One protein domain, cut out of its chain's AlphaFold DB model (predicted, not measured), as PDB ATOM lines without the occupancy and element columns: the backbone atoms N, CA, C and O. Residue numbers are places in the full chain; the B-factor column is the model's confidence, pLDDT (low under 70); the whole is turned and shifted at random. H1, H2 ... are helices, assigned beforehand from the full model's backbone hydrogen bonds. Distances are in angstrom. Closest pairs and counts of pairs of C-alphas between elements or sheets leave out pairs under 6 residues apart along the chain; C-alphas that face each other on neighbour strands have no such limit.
ATOM      1  N   SER A  35     152.562 148.133 109.446       72.00
ATOM      2  CA  SER A  35     151.209 147.887 109.960       72.00
ATOM      3  C   SER A  35     150.830 148.831 111.102       72.00
ATOM      4  O   SER A  35     149.694 149.303 111.144       72.00
ATOM      5  N   ILE A  36     151.781 149.163 111.985       79.69
ATOM      6  CA  ILE A  36     151.576 150.149 113.060       79.69
ATOM      7  C   ILE A  36     151.175 151.501 112.465       79.69
ATOM      8  O   ILE A  36     150.218 152.120 112.928       79.69
ATOM      9  N   TRP A  37     151.869 151.932 111.411       79.56
ATOM     10  CA  TRP A  37     151.606 153.213 110.764       79.56
ATOM     11  C   TRP A  37     150.207 153.274 110.148       79.56
ATOM     12  O   TRP A  37     149.506 154.271 110.315       79.56
ATOM     13  N   GLY A  38     149.765 152.191 109.500       85.25
ATOM     14  CA  GLY A  38     148.410 152.097 108.952       85.25
ATOM     15  C   GLY A  38     147.327 152.164 110.030       85.25
ATOM     16  O   GLY A  38     146.356 152.905 109.891       85.25
ATOM     17  N   ILE A  39     147.515 151.443 111.138       84.69
ATOM     18  CA  ILE A  39     146.571 151.436 112.265       84.69
ATOM     19  C   ILE A  39     146.479 152.816 112.923       84.69
ATOM     20  O   ILE A  39     145.374 153.278 113.208       84.69
ATOM     21  N   LEU A  40     147.609 153.507 113.101       85.19
ATOM     22  CA  LEU A  40     147.631 154.875 113.622       85.19
ATOM     23  C   LEU A  40     146.900 155.856 112.697       85.19
ATOM     24  O   LEU A  40     146.163 156.709 113.190       85.19
ATOM     25  N   LEU A  41     147.050 155.719 111.374       87.88
ATOM     26  CA  LEU A  41     146.342 156.562 110.405       87.88
ATOM     27  C   LEU A  41     144.826 156.347 110.454       87.88
ATOM     28  O   LEU A  41     144.075 157.320 110.472       87.88
ATOM     29  N   ILE A  42     144.381 155.088 110.499       87.88
ATOM     30  CA  ILE A  42     142.952 154.750 110.583       87.88
ATOM     31  C   ILE A  42     142.362 155.283 111.890       87.88
ATOM     32  O   ILE A  42     141.304 155.909 111.876       87.88
ATOM     33  N   PHE A  43     143.056 155.074 113.009       86.62
ATOM     34  CA  PHE A  43     142.592 155.528 114.317       86.62
ATOM     35  C   PHE A  43     142.536 157.058 114.397       86.62
ATOM     36  O   PHE A  43     141.512 157.621 114.776       86.62
ATOM     37  N   SER A  44     143.604 157.739 113.970       86.00
ATOM     38  CA  SER A  44     143.666 159.204 113.935       86.00
ATOM     39  C   SER A  44     142.594 159.797 113.015       86.00
ATOM     40  O   SER A  44     141.889 160.727 113.406       86.00
ATOM     41  N   GLY A  45     142.388 159.210 111.831       86.38
ATOM     42  CA  GLY A  45     141.340 159.625 110.898       86.38
ATOM     43  C   GLY A  45     139.930 159.444 111.464       86.38
ATOM     44  O   GLY A  45     139.107 160.348 111.343       86.38
ATOM     45  N   ALA A  46     139.657 158.323 112.136       86.38
ATOM     46  CA  ALA A  46     138.367 158.081 112.783       86.38
ATOM     47  C   ALA A  46     138.084 159.097 113.903       86.38
ATOM     48  O   ALA A  46     136.990 159.662 113.953       86.38
ATOM     49  N   VAL A  47     139.077 159.382 114.756       82.50
ATOM     50  CA  VAL A  47     138.973 160.396 115.823       82.50
ATOM     51  C   VAL A  47     138.761 161.789 115.232       82.50
ATOM     52  O   VAL A  47     137.892 162.525 115.695       82.50
ATOM     53  N   PHE A  48     139.499 162.141 114.178       85.25
ATOM     54  CA  PHE A  48     139.364 163.429 113.501       85.25
ATOM     55  C   PHE A  48     137.972 163.618 112.879       85.25
ATOM     56  O   PHE A  48     137.386 164.696 112.973       85.25
ATOM     57  N   LEU A  49     137.401 162.561 112.300       86.19
ATOM     58  CA  LEU A  49     136.070 162.590 111.694       86.19
ATOM     59  C   LEU A  49     134.964 162.754 112.753       86.19
ATOM     60  O   LEU A  49     134.028 163.536 112.566       86.19
ATOM     61  N   TYR A  50     135.113 162.081 113.897       81.31
ATOM     62  CA  TYR A  50     134.223 162.232 115.054       81.31
ATOM     63  C   TYR A  50     134.340 163.604 115.733       81.31
ATOM     64  O   TYR A  50     133.364 164.145 116.256       81.31
ATOM     65  N   ASN A  51     135.538 164.186 115.710       79.19
ATOM     66  CA  ASN A  51     135.777 165.543 116.180       79.19
ATOM     67  C   ASN A  51     135.126 166.582 115.242       79.19
ATOM     68  O   ASN A  51     134.424 167.475 115.707       79.19
ATOM     69  N   SER A  52     135.252 166.404 113.919       80.88
ATOM     70  CA  SER A  52     134.618 167.275 112.911       80.88
ATOM     71  C   SER A  52     133.087 167.234 112.924       80.88
ATOM     72  O   SER A  52     132.446 168.225 112.591       80.88
ATOM     73  N   THR A  53     132.477 166.116 113.327       82.12
ATOM     74  CA  THR A  53     131.012 166.009 113.487       82.12
ATOM     75  C   THR A  53     130.496 166.656 114.777       82.12
ATOM     76  O   THR A  53     129.292 166.652 115.023       82.12
ATOM     77  N   GLY A  54     131.380 167.233 115.601       75.62
ATOM     78  CA  GLY A  54     131.024 167.911 116.851       75.62
ATOM     79  C   GLY A  54     130.638 166.962 117.987       75.62
ATOM     80  O   GLY A  54     130.226 167.420 119.050       75.62
ATOM     81  N   VAL A  55     130.772 165.649 117.781       75.31
ATOM     82  CA  VAL A  55     130.443 164.632 118.787       75.31
ATOM     83  C   VAL A  55     131.570 164.491 119.810       75.31
ATOM     84  O   VAL A  55     131.305 164.242 120.985       75.31
ATOM     85  N   LEU A  56     132.826 164.667 119.385       70.00
ATOM     86  CA  LEU A  56     133.990 164.637 120.270       70.00
ATOM     87  C   LEU A  56     134.540 166.057 120.505       70.00
ATOM     88  O   LEU A  56     134.930 166.713 119.536       70.00
ATOM     89  N   PRO A  57     134.643 166.527 121.766       75.81
ATOM     90  CA  PRO A  57     135.312 167.782 122.093       75.81
ATOM     91  C   PRO A  57     136.769 167.780 121.621       75.81
ATOM     92  O   PRO A  57     137.445 166.751 121.664       75.81
ATOM     93  N   TRP A  58     137.294 168.948 121.246       75.88
ATOM     94  CA  TRP A  58     138.719 169.124 120.924       75.88
ATOM     95  C   TRP A  58     139.653 168.736 122.088       75.88
ATOM     96  O   TRP A  58     140.802 168.367 121.870       75.88
ATOM     97  N   GLU A  59     139.145 168.736 123.323       75.19
ATOM     98  CA  GLU A  59     139.870 168.307 124.525       75.19
ATOM     99  C   GLU A  59     140.279 166.825 124.505       75.19
ATOM    100  O   GLU A  59     141.282 166.481 125.125       75.19
ATOM    101  N   ILE A  60     139.595 165.970 123.729       75.44
ATOM    102  CA  ILE A  60     139.905 164.532 123.628       75.44
ATOM    103  C   ILE A  60     141.351 164.270 123.169       75.44
ATOM    104  O   ILE A  60     141.944 163.248 123.515       75.44
ATOM    105  N   TRP A  61     141.943 165.196 122.402       79.50
ATOM    106  CA  TRP A  61     143.334 165.104 121.964       79.50
ATOM    107  C   TRP A  61     144.297 165.132 123.149       79.50
ATOM    108  O   TRP A  61     145.297 164.419 123.120       79.50
ATOM    109  N   ASN A  62     143.982 165.893 124.200       78.75
ATOM    110  CA  ASN A  62     144.791 165.926 125.415       78.75
ATOM    111  C   ASN A  62     144.714 164.594 126.158       78.75
ATOM    112  O   ASN A  62     145.746 164.107 126.612       78.75
ATOM    113  N   ASP A  63     143.534 163.978 126.237       77.25
ATOM    114  CA  ASP A  63     143.388 162.666 126.868       77.25
ATOM    115  C   ASP A  63     144.132 161.584 126.082       77.25
ATOM    116  O   ASP A  63     144.906 160.837 126.673       77.25
ATOM    117  N   ILE A  64     143.979 161.542 124.751       77.81
ATOM    118  CA  ILE A  64     144.669 160.581 123.872       77.81
ATOM    119  C   ILE A  64     146.183 160.761 123.956       77.81
ATOM    120  O   ILE A  64     146.913 159.789 124.166       77.81
ATOM    121  N   LEU A  65     146.662 162.000 123.812       80.19
ATOM    122  CA  LEU A  65     148.084 162.290 123.920       80.19
ATOM    123  C   LEU A  65     148.587 161.959 125.318       80.19
ATOM    124  O   LEU A  65     149.675 161.417 125.401       80.19
ATOM    125  N   SER A  66     147.809 162.152 126.390       80.06
ATOM    126  CA  SER A  66     148.218 161.821 127.765       80.06
ATOM    127  C   SER A  66     148.524 160.335 127.997       80.06
ATOM    128  O   SER A  66     149.143 160.011 129.012       80.06
ATOM    129  N   PHE A  67     148.149 159.427 127.091       75.56
ATOM    130  CA  PHE A  67     148.573 158.022 127.142       75.56
ATOM    131  C   PHE A  67     149.996 157.788 126.600       75.56
ATOM    132  O   PHE A  67     150.512 156.673 126.690       75.56
ATOM    133  N   TRP A  68     150.685 158.817 126.094       80.50
ATOM    134  CA  TRP A  68     152.083 158.729 125.652       80.50
ATOM    135  C   TRP A  68     153.058 158.131 126.694       80.50
ATOM    136  O   TRP A  68     153.889 157.306 126.297       80.50
ATOM    137  N   PRO A  69     152.968 158.428 128.012       73.12
ATOM    138  CA  PRO A  69     153.876 157.858 129.003       73.12
ATOM    139  C   PRO A  69     153.670 156.350 129.119       73.12
ATOM    140  O   PRO A  69     154.625 155.607 129.309       73.12
ATOM    141  N   LEU A  70     152.431 155.881 128.946       79.00
ATOM    142  CA  LEU A  70     152.105 154.463 128.962       79.00
ATOM    143  C   LEU A  70     152.747 153.739 127.774       79.00
ATOM    144  O   LEU A  70     153.317 152.667 127.960       79.00
ATOM    145  N   LEU A  71     152.731 154.337 126.580       78.88
ATOM    146  CA  LEU A  71     153.411 153.776 125.408       78.88
ATOM    147  C   LEU A  71     154.930 153.678 125.613       78.88
ATOM    148  O   LEU A  71     155.525 152.672 125.232       78.88
ATOM    149  N   LEU A  72     155.552 154.668 126.262       80.62
ATOM    150  CA  LEU A  72     156.973 154.625 126.635       80.62
ATOM    151  C   LEU A  72     157.278 153.583 127.704       80.62
ATOM    152  O   LEU A  72     158.286 152.891 127.597       80.62
ATOM    153  N   VAL A  73     156.417 153.441 128.713       79.00
ATOM    154  CA  VAL A  73     156.567 152.405 129.741       79.00
ATOM    155  C   VAL A  73     156.448 151.021 129.110       79.00
ATOM    156  O   VAL A  73     157.307 150.177 129.347       79.00
ATOM    157  N   LEU A  74     155.444 150.785 128.260       72.19
ATOM    158  CA  LEU A  74     155.285 149.510 127.556       72.19
ATOM    159  C   LEU A  74     156.436 149.256 126.580       72.19
ATOM    160  O   LEU A  74     156.950 148.143 126.545       72.19
ATOM    161  N   GLY A  75     156.852 150.262 125.809       75.00
ATOM    162  CA  GLY A  75     157.957 150.153 124.855       75.00
ATOM    163  C   GLY A  75     159.301 149.910 125.542       75.00
ATOM    164  O   GLY A  75     160.045 149.021 125.136       75.00
ATOM    165  N   GLY A  76     159.583 150.634 126.625       76.06
ATOM    166  CA  GLY A  76     160.779 150.451 127.443       76.06
ATOM    167  C   GLY A  76     160.791 149.095 128.142       76.06
ATOM    168  O   GLY A  76     161.803 148.401 128.121       76.06
ATOM    169  N   LEU A  77     159.653 148.662 128.687       66.81
ATOM    170  CA  LEU A  77     159.526 147.346 129.308       66.81
ATOM    171  C   LEU A  77     159.659 146.218 128.274       66.81
ATOM    172  O   LEU A  77     160.358 145.242 128.525       66.81
ATOM    173  N   HIS A  78     159.067 146.367 127.089       70.62
ATOM    174  CA  HIS A  78     159.240 145.428 125.981       70.62
ATOM    175  C   HIS A  78     160.712 145.328 125.550       70.62
ATOM    176  O   HIS A  78     161.213 144.225 125.334       70.62
ATOM    177  N   ALA A  79     161.415 146.465 125.475       73.12
ATOM    178  CA  ALA A  79     162.830 146.520 125.119       73.12
ATOM    179  C   ALA A  79     163.744 145.908 126.195       73.12
ATOM    180  O   ALA A  79     164.716 145.239 125.852       73.12
ATOM    181  N   LEU A  80     163.436 146.101 127.484       68.38
ATOM    182  CA  LEU A  80     164.242 145.564 128.587       68.38
ATOM    183  C   LEU A  80     164.083 144.051 128.775       68.38
ATOM    184  O   LEU A  80     165.026 143.383 129.190       68.38
ATOM    185  N   LEU A  81     162.883 143.517 128.548       63.19
ATOM    186  CA  LEU A  81     162.491 142.230 129.128       63.19
ATOM    187  C   LEU A  81     162.521 141.062 128.127       63.19
ATOM    188  O   LEU A  81     162.453 139.899 128.534       63.19
ATOM    189  N   GLY A  82     162.674 141.350 126.831       62.91
ATOM    190  CA  GLY A  82     162.783 140.339 125.778       62.91
ATOM    191  C   GLY A  82     161.573 139.391 125.683       62.91
ATOM    192  O   GLY A  82     160.568 139.528 126.385       62.91
ATOM    193  N   ASN A  83     161.666 138.391 124.801       63.94
ATOM    194  CA  ASN A  83     160.555 137.524 124.363       63.94
ATOM    195  C   ASN A  83     160.088 136.469 125.395       63.94
ATOM    196  O   ASN A  83     159.527 135.440 125.013       63.94
ATOM    197  N   SER A  84     160.336 136.661 126.691       69.31
ATOM    198  CA  SER A  84     160.016 135.656 127.713       69.31
ATOM    199  C   SER A  84     158.539 135.691 128.145       69.31
ATOM    200  O   SER A  84     157.948 136.763 128.261       69.31
ATOM    201  N   PRO A  85     157.915 134.544 128.476       66.88
ATOM    202  CA  PRO A  85     156.514 134.490 128.919       66.88
ATOM    203  C   PRO A  85     156.271 135.257 130.229       66.88
ATOM    204  O   PRO A  85     155.189 135.802 130.442       66.88
ATOM    205  N   LEU A  86     157.300 135.381 131.073       68.25
ATOM    206  CA  LEU A  86     157.270 136.196 132.287       68.25
ATOM    207  C   LEU A  86     157.171 137.699 131.974       68.25
ATOM    208  O   LEU A  86     156.478 138.431 132.677       68.25
ATOM    209  N   SER A  87     157.788 138.138 130.870       64.94
ATOM    210  CA  SER A  87     157.677 139.514 130.379       64.94
ATOM    211  C   SER A  87     156.242 139.844 129.989       64.94
ATOM    212  O   SER A  87     155.714 140.880 130.389       64.94
ATOM    213  N   ARG A  88     155.560 138.910 129.316       68.75
ATOM    214  CA  ARG A  88     154.145 139.060 128.962       68.75
ATOM    215  C   ARG A  88     153.255 139.206 130.201       68.75
ATOM    216  O   ARG A  88     152.342 140.021 130.170       68.75
ATOM    217  N   LEU A  89     153.530 138.467 131.278       74.38
ATOM    218  CA  LEU A  89     152.761 138.552 132.526       74.38
ATOM    219  C   LEU A  89     152.994 139.885 133.255       74.38
ATOM    220  O   LEU A  89     152.036 140.526 133.677       74.38
ATOM    221  N   ILE A  90     154.249 140.333 133.348       74.19
ATOM    222  CA  ILE A  90     154.615 141.612 133.979       74.19
ATOM    223  C   ILE A  90     154.044 142.792 133.185       74.19
ATOM    224  O   ILE A  90     153.455 143.695 133.777       74.19
ATOM    225  N   LEU A  91     154.126 142.753 131.851       73.62
ATOM    226  CA  LEU A  91     153.470 143.723 130.971       73.62
ATOM    227  C   LEU A  91     151.957 143.771 131.205       73.62
ATOM    228  O   LEU A  91     151.396 144.861 131.255       73.62
ATOM    229  N   LEU A  92     151.303 142.619 131.379       79.50
ATOM    230  CA  LEU A  92     149.863 142.548 131.639       79.50
ATOM    231  C   LEU A  92     149.504 143.202 132.976       79.50
ATOM    232  O   LEU A  92     148.603 144.034 133.026       79.50
ATOM    233  N   VAL A  93     150.239 142.876 134.041       80.06
ATOM    234  CA  VAL A  93     150.009 143.435 135.383       80.06
ATOM    235  C   VAL A  93     150.230 144.948 135.394       80.06
ATOM    236  O   VAL A  93     149.374 145.686 135.876       80.06
ATOM    237  N   VAL A  94     151.336 145.421 134.814       79.81
ATOM    238  CA  VAL A  94     151.635 146.858 134.712       79.81
ATOM    239  C   VAL A  94     150.586 147.564 133.857       79.81
ATOM    240  O   VAL A  94     150.102 148.626 134.239       79.81
ATOM    241  N   SER A  95     150.178 146.966 132.738       76.88
ATOM    242  CA  SER A  95     149.153 147.539 131.869       76.88
ATOM    243  C   SER A  95     147.816 147.669 132.599       76.88
ATOM    244  O   SER A  95     147.258 148.760 132.613       76.88
ATOM    245  N   VAL A  96     147.350 146.625 133.294       83.69
ATOM    246  CA  VAL A  96     146.119 146.672 134.103       83.69
ATOM    247  C   VAL A  96     146.215 147.729 135.199       83.69
ATOM    248  O   VAL A  96     145.262 148.476 135.413       83.69
ATOM    249  N   PHE A  97     147.362 147.836 135.869       84.00
ATOM    250  CA  PHE A  97     147.555 148.807 136.940       84.00
ATOM    251  C   PHE A  97     147.510 150.251 136.424       84.00
ATOM    252  O   PHE A  97     146.825 151.102 137.001       84.00
ATOM    253  N   VAL A  98     148.189 150.531 135.308       80.56
ATOM    254  CA  VAL A  98     148.186 151.875 134.723       80.56
ATOM    255  C   VAL A  98     146.828 152.196 134.106       80.56
ATOM    256  O   VAL A  98     146.299 153.271 134.372       80.56
ATOM    257  N   PHE A  99     146.213 151.270 133.365       81.88
ATOM    258  CA  PHE A  99     144.859 151.462 132.837       81.88
ATOM    259  C   PHE A  99     143.841 151.681 133.953       81.88
ATOM    260  O   PHE A  99     143.004 152.564 133.820       81.88
ATOM    261  N   GLY A 100     143.921 150.939 135.060       81.38
ATOM    262  CA  GLY A 100     143.042 151.124 136.216       81.38
ATOM    263  C   GLY A 100     143.228 152.490 136.871       81.38
ATOM    264  O   GLY A 100     142.250 153.184 137.139       81.38
ATOM    265  N   THR A 101     144.478 152.916 137.062       73.75
ATOM    266  CA  THR A 101     144.795 154.235 137.632       73.75
ATOM    267  C   THR A 101     144.283 155.357 136.737       73.75
ATOM    268  O   THR A 101     143.583 156.251 137.205       73.75
ATOM    269  N   VAL A 102     144.568 155.287 135.435       76.69
ATOM    270  CA  VAL A 102     144.083 156.274 134.467       76.69
ATOM    271  C   VAL A 102     142.559 156.243 134.396       76.69
ATOM    272  O   VAL A 102     141.938 157.291 134.476       76.69
ATOM    273  N   PHE A 103     141.925 155.069 134.363       80.38
ATOM    274  CA  PHE A 103     140.467 154.952 134.374       80.38
ATOM    275  C   PHE A 103     139.843 155.608 135.609       80.38
ATOM    276  O   PHE A 103     138.867 156.330 135.461       80.38
ATOM    277  N   ILE A 104     140.408 155.429 136.806       71.75
ATOM    278  CA  ILE A 104     139.911 156.065 138.039       71.75
ATOM    279  C   ILE A 104     140.061 157.593 137.974       71.75
ATOM    280  O   ILE A 104     139.111 158.322 138.275       71.75
ATOM    281  N   LEU A 105     141.231 158.084 137.555       68.94
ATOM    282  CA  LEU A 105     141.518 159.520 137.460       68.94
ATOM    283  C   LEU A 105     140.660 160.206 136.385       68.94
ATOM    284  O   LEU A 105     140.134 161.301 136.600       68.94
ATOM    285  N   THR A 106     140.472 159.544 135.246       60.66
ATOM    286  CA  THR A 106     139.701 160.045 134.107       60.66
ATOM    287  C   THR A 106     138.195 159.902 134.355       60.66
ATOM    288  O   THR A 106     137.453 160.857 134.138       60.66
ATOM    289  N   ALA A 107     137.709 158.789 134.914       62.22
ATOM    290  CA  ALA A 107     136.292 158.621 135.265       62.22
ATOM    291  C   ALA A 107     135.808 159.679 136.272       62.22
ATOM    292  O   ALA A 107     134.693 160.190 136.135       62.22
ATOM    293  N   GLY A 108     136.658 160.070 137.229       61.03
ATOM    294  CA  GLY A 108     136.366 161.171 138.151       61.03
ATOM    295  C   GLY A 108     136.272 162.541 137.466       61.03
ATOM    296  O   GLY A 108     135.537 163.412 137.932       61.03
ATOM    297  N   ARG A 109     136.972 162.730 136.339       59.25
ATOM    298  CA  ARG A 109     137.014 163.994 135.590       59.25
ATOM    299  C   ARG A 109     135.881 164.142 134.572       59.25
ATOM    300  O   ARG A 109     135.355 165.241 134.432       59.25
ATOM    301  N   TRP A 110     135.478 163.058 133.910       54.44
ATOM    302  CA  TRP A 110     134.426 163.072 132.880       54.44
ATOM    303  C   TRP A 110     133.005 163.004 133.444       54.44
ATOM    304  O   TRP A 110     132.073 163.512 132.827       54.44
ATOM    305  N   ASN A 111     132.831 162.429 134.636       52.12
ATOM    306  CA  ASN A 111     131.537 162.347 135.302       52.12
ATOM    307  C   ASN A 111     131.609 162.935 136.721       52.12
ATOM    308  O   ASN A 111     131.554 162.198 137.710       52.12
ATOM    309  N   PRO A 112     131.593 164.274 136.871       57.12
ATOM    310  CA  PRO A 112     131.313 164.879 138.171       57.12
ATOM    311  C   PRO A 112     129.925 164.467 138.691       57.12
ATOM    312  O   PRO A 112     129.665 164.600 139.878       57.12
ATOM    313  N   ALA A 113     129.043 163.942 137.830       54.62
ATOM    314  CA  ALA A 113     127.770 163.322 138.192       54.62
ATOM    315  C   ALA A 113     127.920 162.007 138.975       54.62
ATOM    316  O   ALA A 113     127.052 161.709 139.785       54.62
ATOM    317  N   LEU A 114     129.011 161.249 138.802       56.72
ATOM    318  CA  LEU A 114     129.273 160.069 139.632       56.72
ATOM    319  C   LEU A 114     129.672 160.484 141.046       56.72
ATOM    320  O   LEU A 114     129.180 159.889 141.989       56.72
ATOM    321  N   VAL A 115     130.463 161.553 141.194       56.94
ATOM    322  CA  VAL A 115     130.852 162.132 142.495       56.94
ATOM    323  C   VAL A 115     129.690 162.898 143.151       56.94
ATOM    324  O   VAL A 115     129.493 162.805 144.357       56.94
ATOM    325  N   LYS A 116     128.884 163.624 142.363       56.84
ATOM    326  CA  LYS A 116     127.677 164.340 142.826       56.84
ATOM    327  C   LYS A 116     126.483 163.414 143.079       56.84
ATOM    328  O   LYS A 116     125.597 163.782 143.843       56.84
ATOM    329  N   GLY A 117     126.445 162.263 142.413       60.84
ATOM    330  CA  GLY A 117     125.440 161.212 142.570       60.84
ATOM    331  C   GLY A 117     125.769 160.224 143.685       60.84
ATOM    332  O   GLY A 117     124.919 159.407 144.030       60.84
ATOM    333  N   LEU A 118     126.964 160.317 144.285       64.38
ATOM    334  CA  LEU A 118     127.222 159.648 145.551       64.38
ATOM    335  C   LEU A 118     126.227 160.192 146.582       64.38
ATOM    336  O   LEU A 118     126.125 161.417 146.736       64.38
ATOM    337  N   PRO A 119     125.489 159.319 147.292       65.50
ATOM    338  CA  PRO A 119     124.637 159.762 148.380       65.50
ATOM    339  C   PRO A 119     125.483 160.623 149.314       65.50
ATOM    340  O   PRO A 119     126.604 160.246 149.659       65.50
ATOM    341  N   ARG A 120     124.967 161.802 149.686       61.28
ATOM    342  CA  ARG A 120     125.695 162.818 150.473       61.28
ATOM    343  C   ARG A 120     126.314 162.266 151.764       61.28
ATOM    344  O   ARG A 120     127.239 162.863 152.295       61.28
ATOM    345  N   GLU A 121     125.845 161.114 152.218       66.25
ATOM    346  CA  GLU A 121     126.373 160.327 153.329       66.25
ATOM    347  C   GLU A 121     127.796 159.795 153.067       66.25
ATOM    348  O   GLU A 121     128.642 159.865 153.950       66.25
ATOM    349  N   MET A 122     128.128 159.370 151.841       56.94
ATOM    350  CA  MET A 122     129.485 158.923 151.475       56.94
ATOM    351  C   MET A 122     130.522 160.051 151.466       56.94
ATOM    352  O   MET A 122     131.672 159.835 151.843       56.94
ATOM    353  N   LEU A 123     130.100 161.275 151.140       63.34
ATOM    354  CA  LEU A 123     130.930 162.480 151.266       63.34
ATOM    355  C   LEU A 123     131.124 162.922 152.727       63.34
ATOM    356  O   LEU A 123     132.069 163.646 153.030       63.34
ATOM    357  N   GLN A 124     130.265 162.488 153.655       65.69
ATOM    358  CA  GLN A 124     130.501 162.707 155.084       65.69
ATOM    359  C   GLN A 124     131.567 161.757 155.618       65.69
ATOM    360  O   GLN A 124     132.350 162.164 156.467       65.69
ATOM    361  N   PHE A 125     131.663 160.529 155.094       62.69
ATOM    362  CA  PHE A 125     132.696 159.586 155.526       62.69
ATOM    363  C   PHE A 125     134.113 160.110 155.284       62.69
ATOM    364  O   PHE A 125     134.968 159.882 156.131       62.69
ATOM    365  N   THR A 126     134.369 160.875 154.217       66.25
ATOM    366  CA  THR A 126     135.684 161.514 154.029       66.25
ATOM    367  C   THR A 126     135.989 162.527 155.136       66.25
ATOM    368  O   THR A 126     137.103 162.534 155.647       66.25
ATOM    369  N   GLY A 127     134.993 163.296 155.597       67.00
ATOM    370  CA  GLY A 127     135.140 164.203 156.747       67.00
ATOM    371  C   GLY A 127     135.173 163.493 158.112       67.00
ATOM    372  O   GLY A 127     135.856 163.932 159.038       67.00
ATOM    373  N   VAL A 128     134.482 162.358 158.257       68.94
ATOM    374  CA  VAL A 128     134.517 161.519 159.469       68.94
ATOM    375  C   VAL A 128     135.867 160.814 159.599       68.94
ATOM    376  O   VAL A 128     136.450 160.808 160.676       68.94
ATOM    377  N   VAL A 129     136.419 160.275 158.511       69.19
ATOM    378  CA  VAL A 129     137.764 159.684 158.507       69.19
ATOM    379  C   VAL A 129     138.810 160.752 158.801       69.19
ATOM    380  O   VAL A 129     139.703 160.506 159.602       69.19
ATOM    381  N   GLU A 130     138.665 161.952 158.235       67.50
ATOM    382  CA  GLU A 130     139.564 163.072 158.511       67.50
ATOM    383  C   GLU A 130     139.484 163.525 159.975       67.50
ATOM    384  O   GLU A 130     140.517 163.765 160.585       67.50
ATOM    385  N   SER A 131     138.300 163.548 160.592       67.31
ATOM    386  CA  SER A 131     138.155 163.826 162.033       67.31
ATOM    387  C   SER A 131     138.593 162.672 162.947       67.31
ATOM    388  O   SER A 131     138.960 162.917 164.094       67.31
ATOM    389  N   MET A 132     138.622 161.429 162.459       66.50
ATOM    390  CA  MET A 132     139.183 160.278 163.184       66.50
ATOM    391  C   MET A 132     140.715 160.223 163.087       66.50
ATOM    392  O   MET A 132     141.375 159.881 164.064       66.50
ATOM    393  N   LEU A 133     141.281 160.601 161.936       73.75
ATOM    394  CA  LEU A 133     142.720 160.832 161.741       73.75
ATOM    395  C   LEU A 133     143.196 162.116 162.431       73.75
ATOM    396  O   LEU A 133     144.371 162.233 162.767       73.75
ATOM    397  N   LYS A 134     142.279 163.062 162.658       66.44
ATOM    398  CA  LYS A 134     142.478 164.324 163.373       66.44
ATOM    399  C   LYS A 134     141.728 164.310 164.705       66.44
ATOM    400  O   LYS A 134     140.916 165.186 164.992       66.44
ATOM    401  N   LYS A 135     142.003 163.309 165.535       50.69
ATOM    402  CA  LYS A 135     141.753 163.404 166.977       50.69
ATOM    403  C   LYS A 135     143.067 163.876 167.634       50.69
ATOM    404  O   LYS A 135     144.111 163.454 167.141       50.69
TER     405      LYS A 135
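What this domain is: This is residues 35 to 135 of the 136 residues of the protein "DUF5668 domain-containing protein" of Candidatus Gottesmanbacteria bacterium RBG_16_52_11 (UniProt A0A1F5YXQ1). This is a flat, open zigzag of helices: the longest, H4, and H3 fold back on each other as a hairpin, H2 leads from H3 to H1, which folds back with its residues 35 to 43 sticking out, and beyond the far end of H4 come the short H5 and then H6, whose residues 124 to 133 stick out. The printed part has 101 residues with six named helices, H1 to H6 in order, and no named strand; its class is all helix. It is extended, with a radius of gyration of the C-alphas of 19.6 A and spans of 57 by 44 by 17 A.

Where its parts are: Find C-alpha 85 at (156.514, 134.490, 128.919); from there H4 runs 36.3 A to residue 110. Before it, H3 covers residues 68 to 81, 19.8 A, and H2 residues 60 to 65, 8.5 A. H1 begins at C-alpha 35, (151.209, 147.887, 109.960), and runs 25.7 A to residue 52. After H4 come H5, residues 112 to 116, 5.9 A, and H6, residues 120 to 133, 20.5 A, ending at C-alpha 133, (142.720, 160.832, 161.741).

How they stand to each other: Look first at H4: with residues 87 to 98 alone it touches H3, in a helical hairpin. Their closest C-alphas, of Leu 81 and Ser 87, are 5.7 A apart; they run opposite ways at a shallow tilt of 11 degrees. H2 and H3 meet only through their link, and H1 and H2 are near each other, with 7 pairs of C-alphas within 10 A. H4 and H5 are close but not clearly touching; their closest C-alphas, of Gly 108 and Val 115, are 7.1 A apart. H6 touches no helix. In H1 to H5 every O i to N i+4 pair is within hydrogen-bond range, in H6 8 of 10.

The domain as a whole: The C-alphas of Ser 35 and Lys 135, the two farthest apart, are 59.8 A apart. The printed part has no cut, and no link is long. The mean pLDDT of the printed part is 72.7; look for values under 70 at residues 77, 80 to 88, 105 to 132 and 134 to 135.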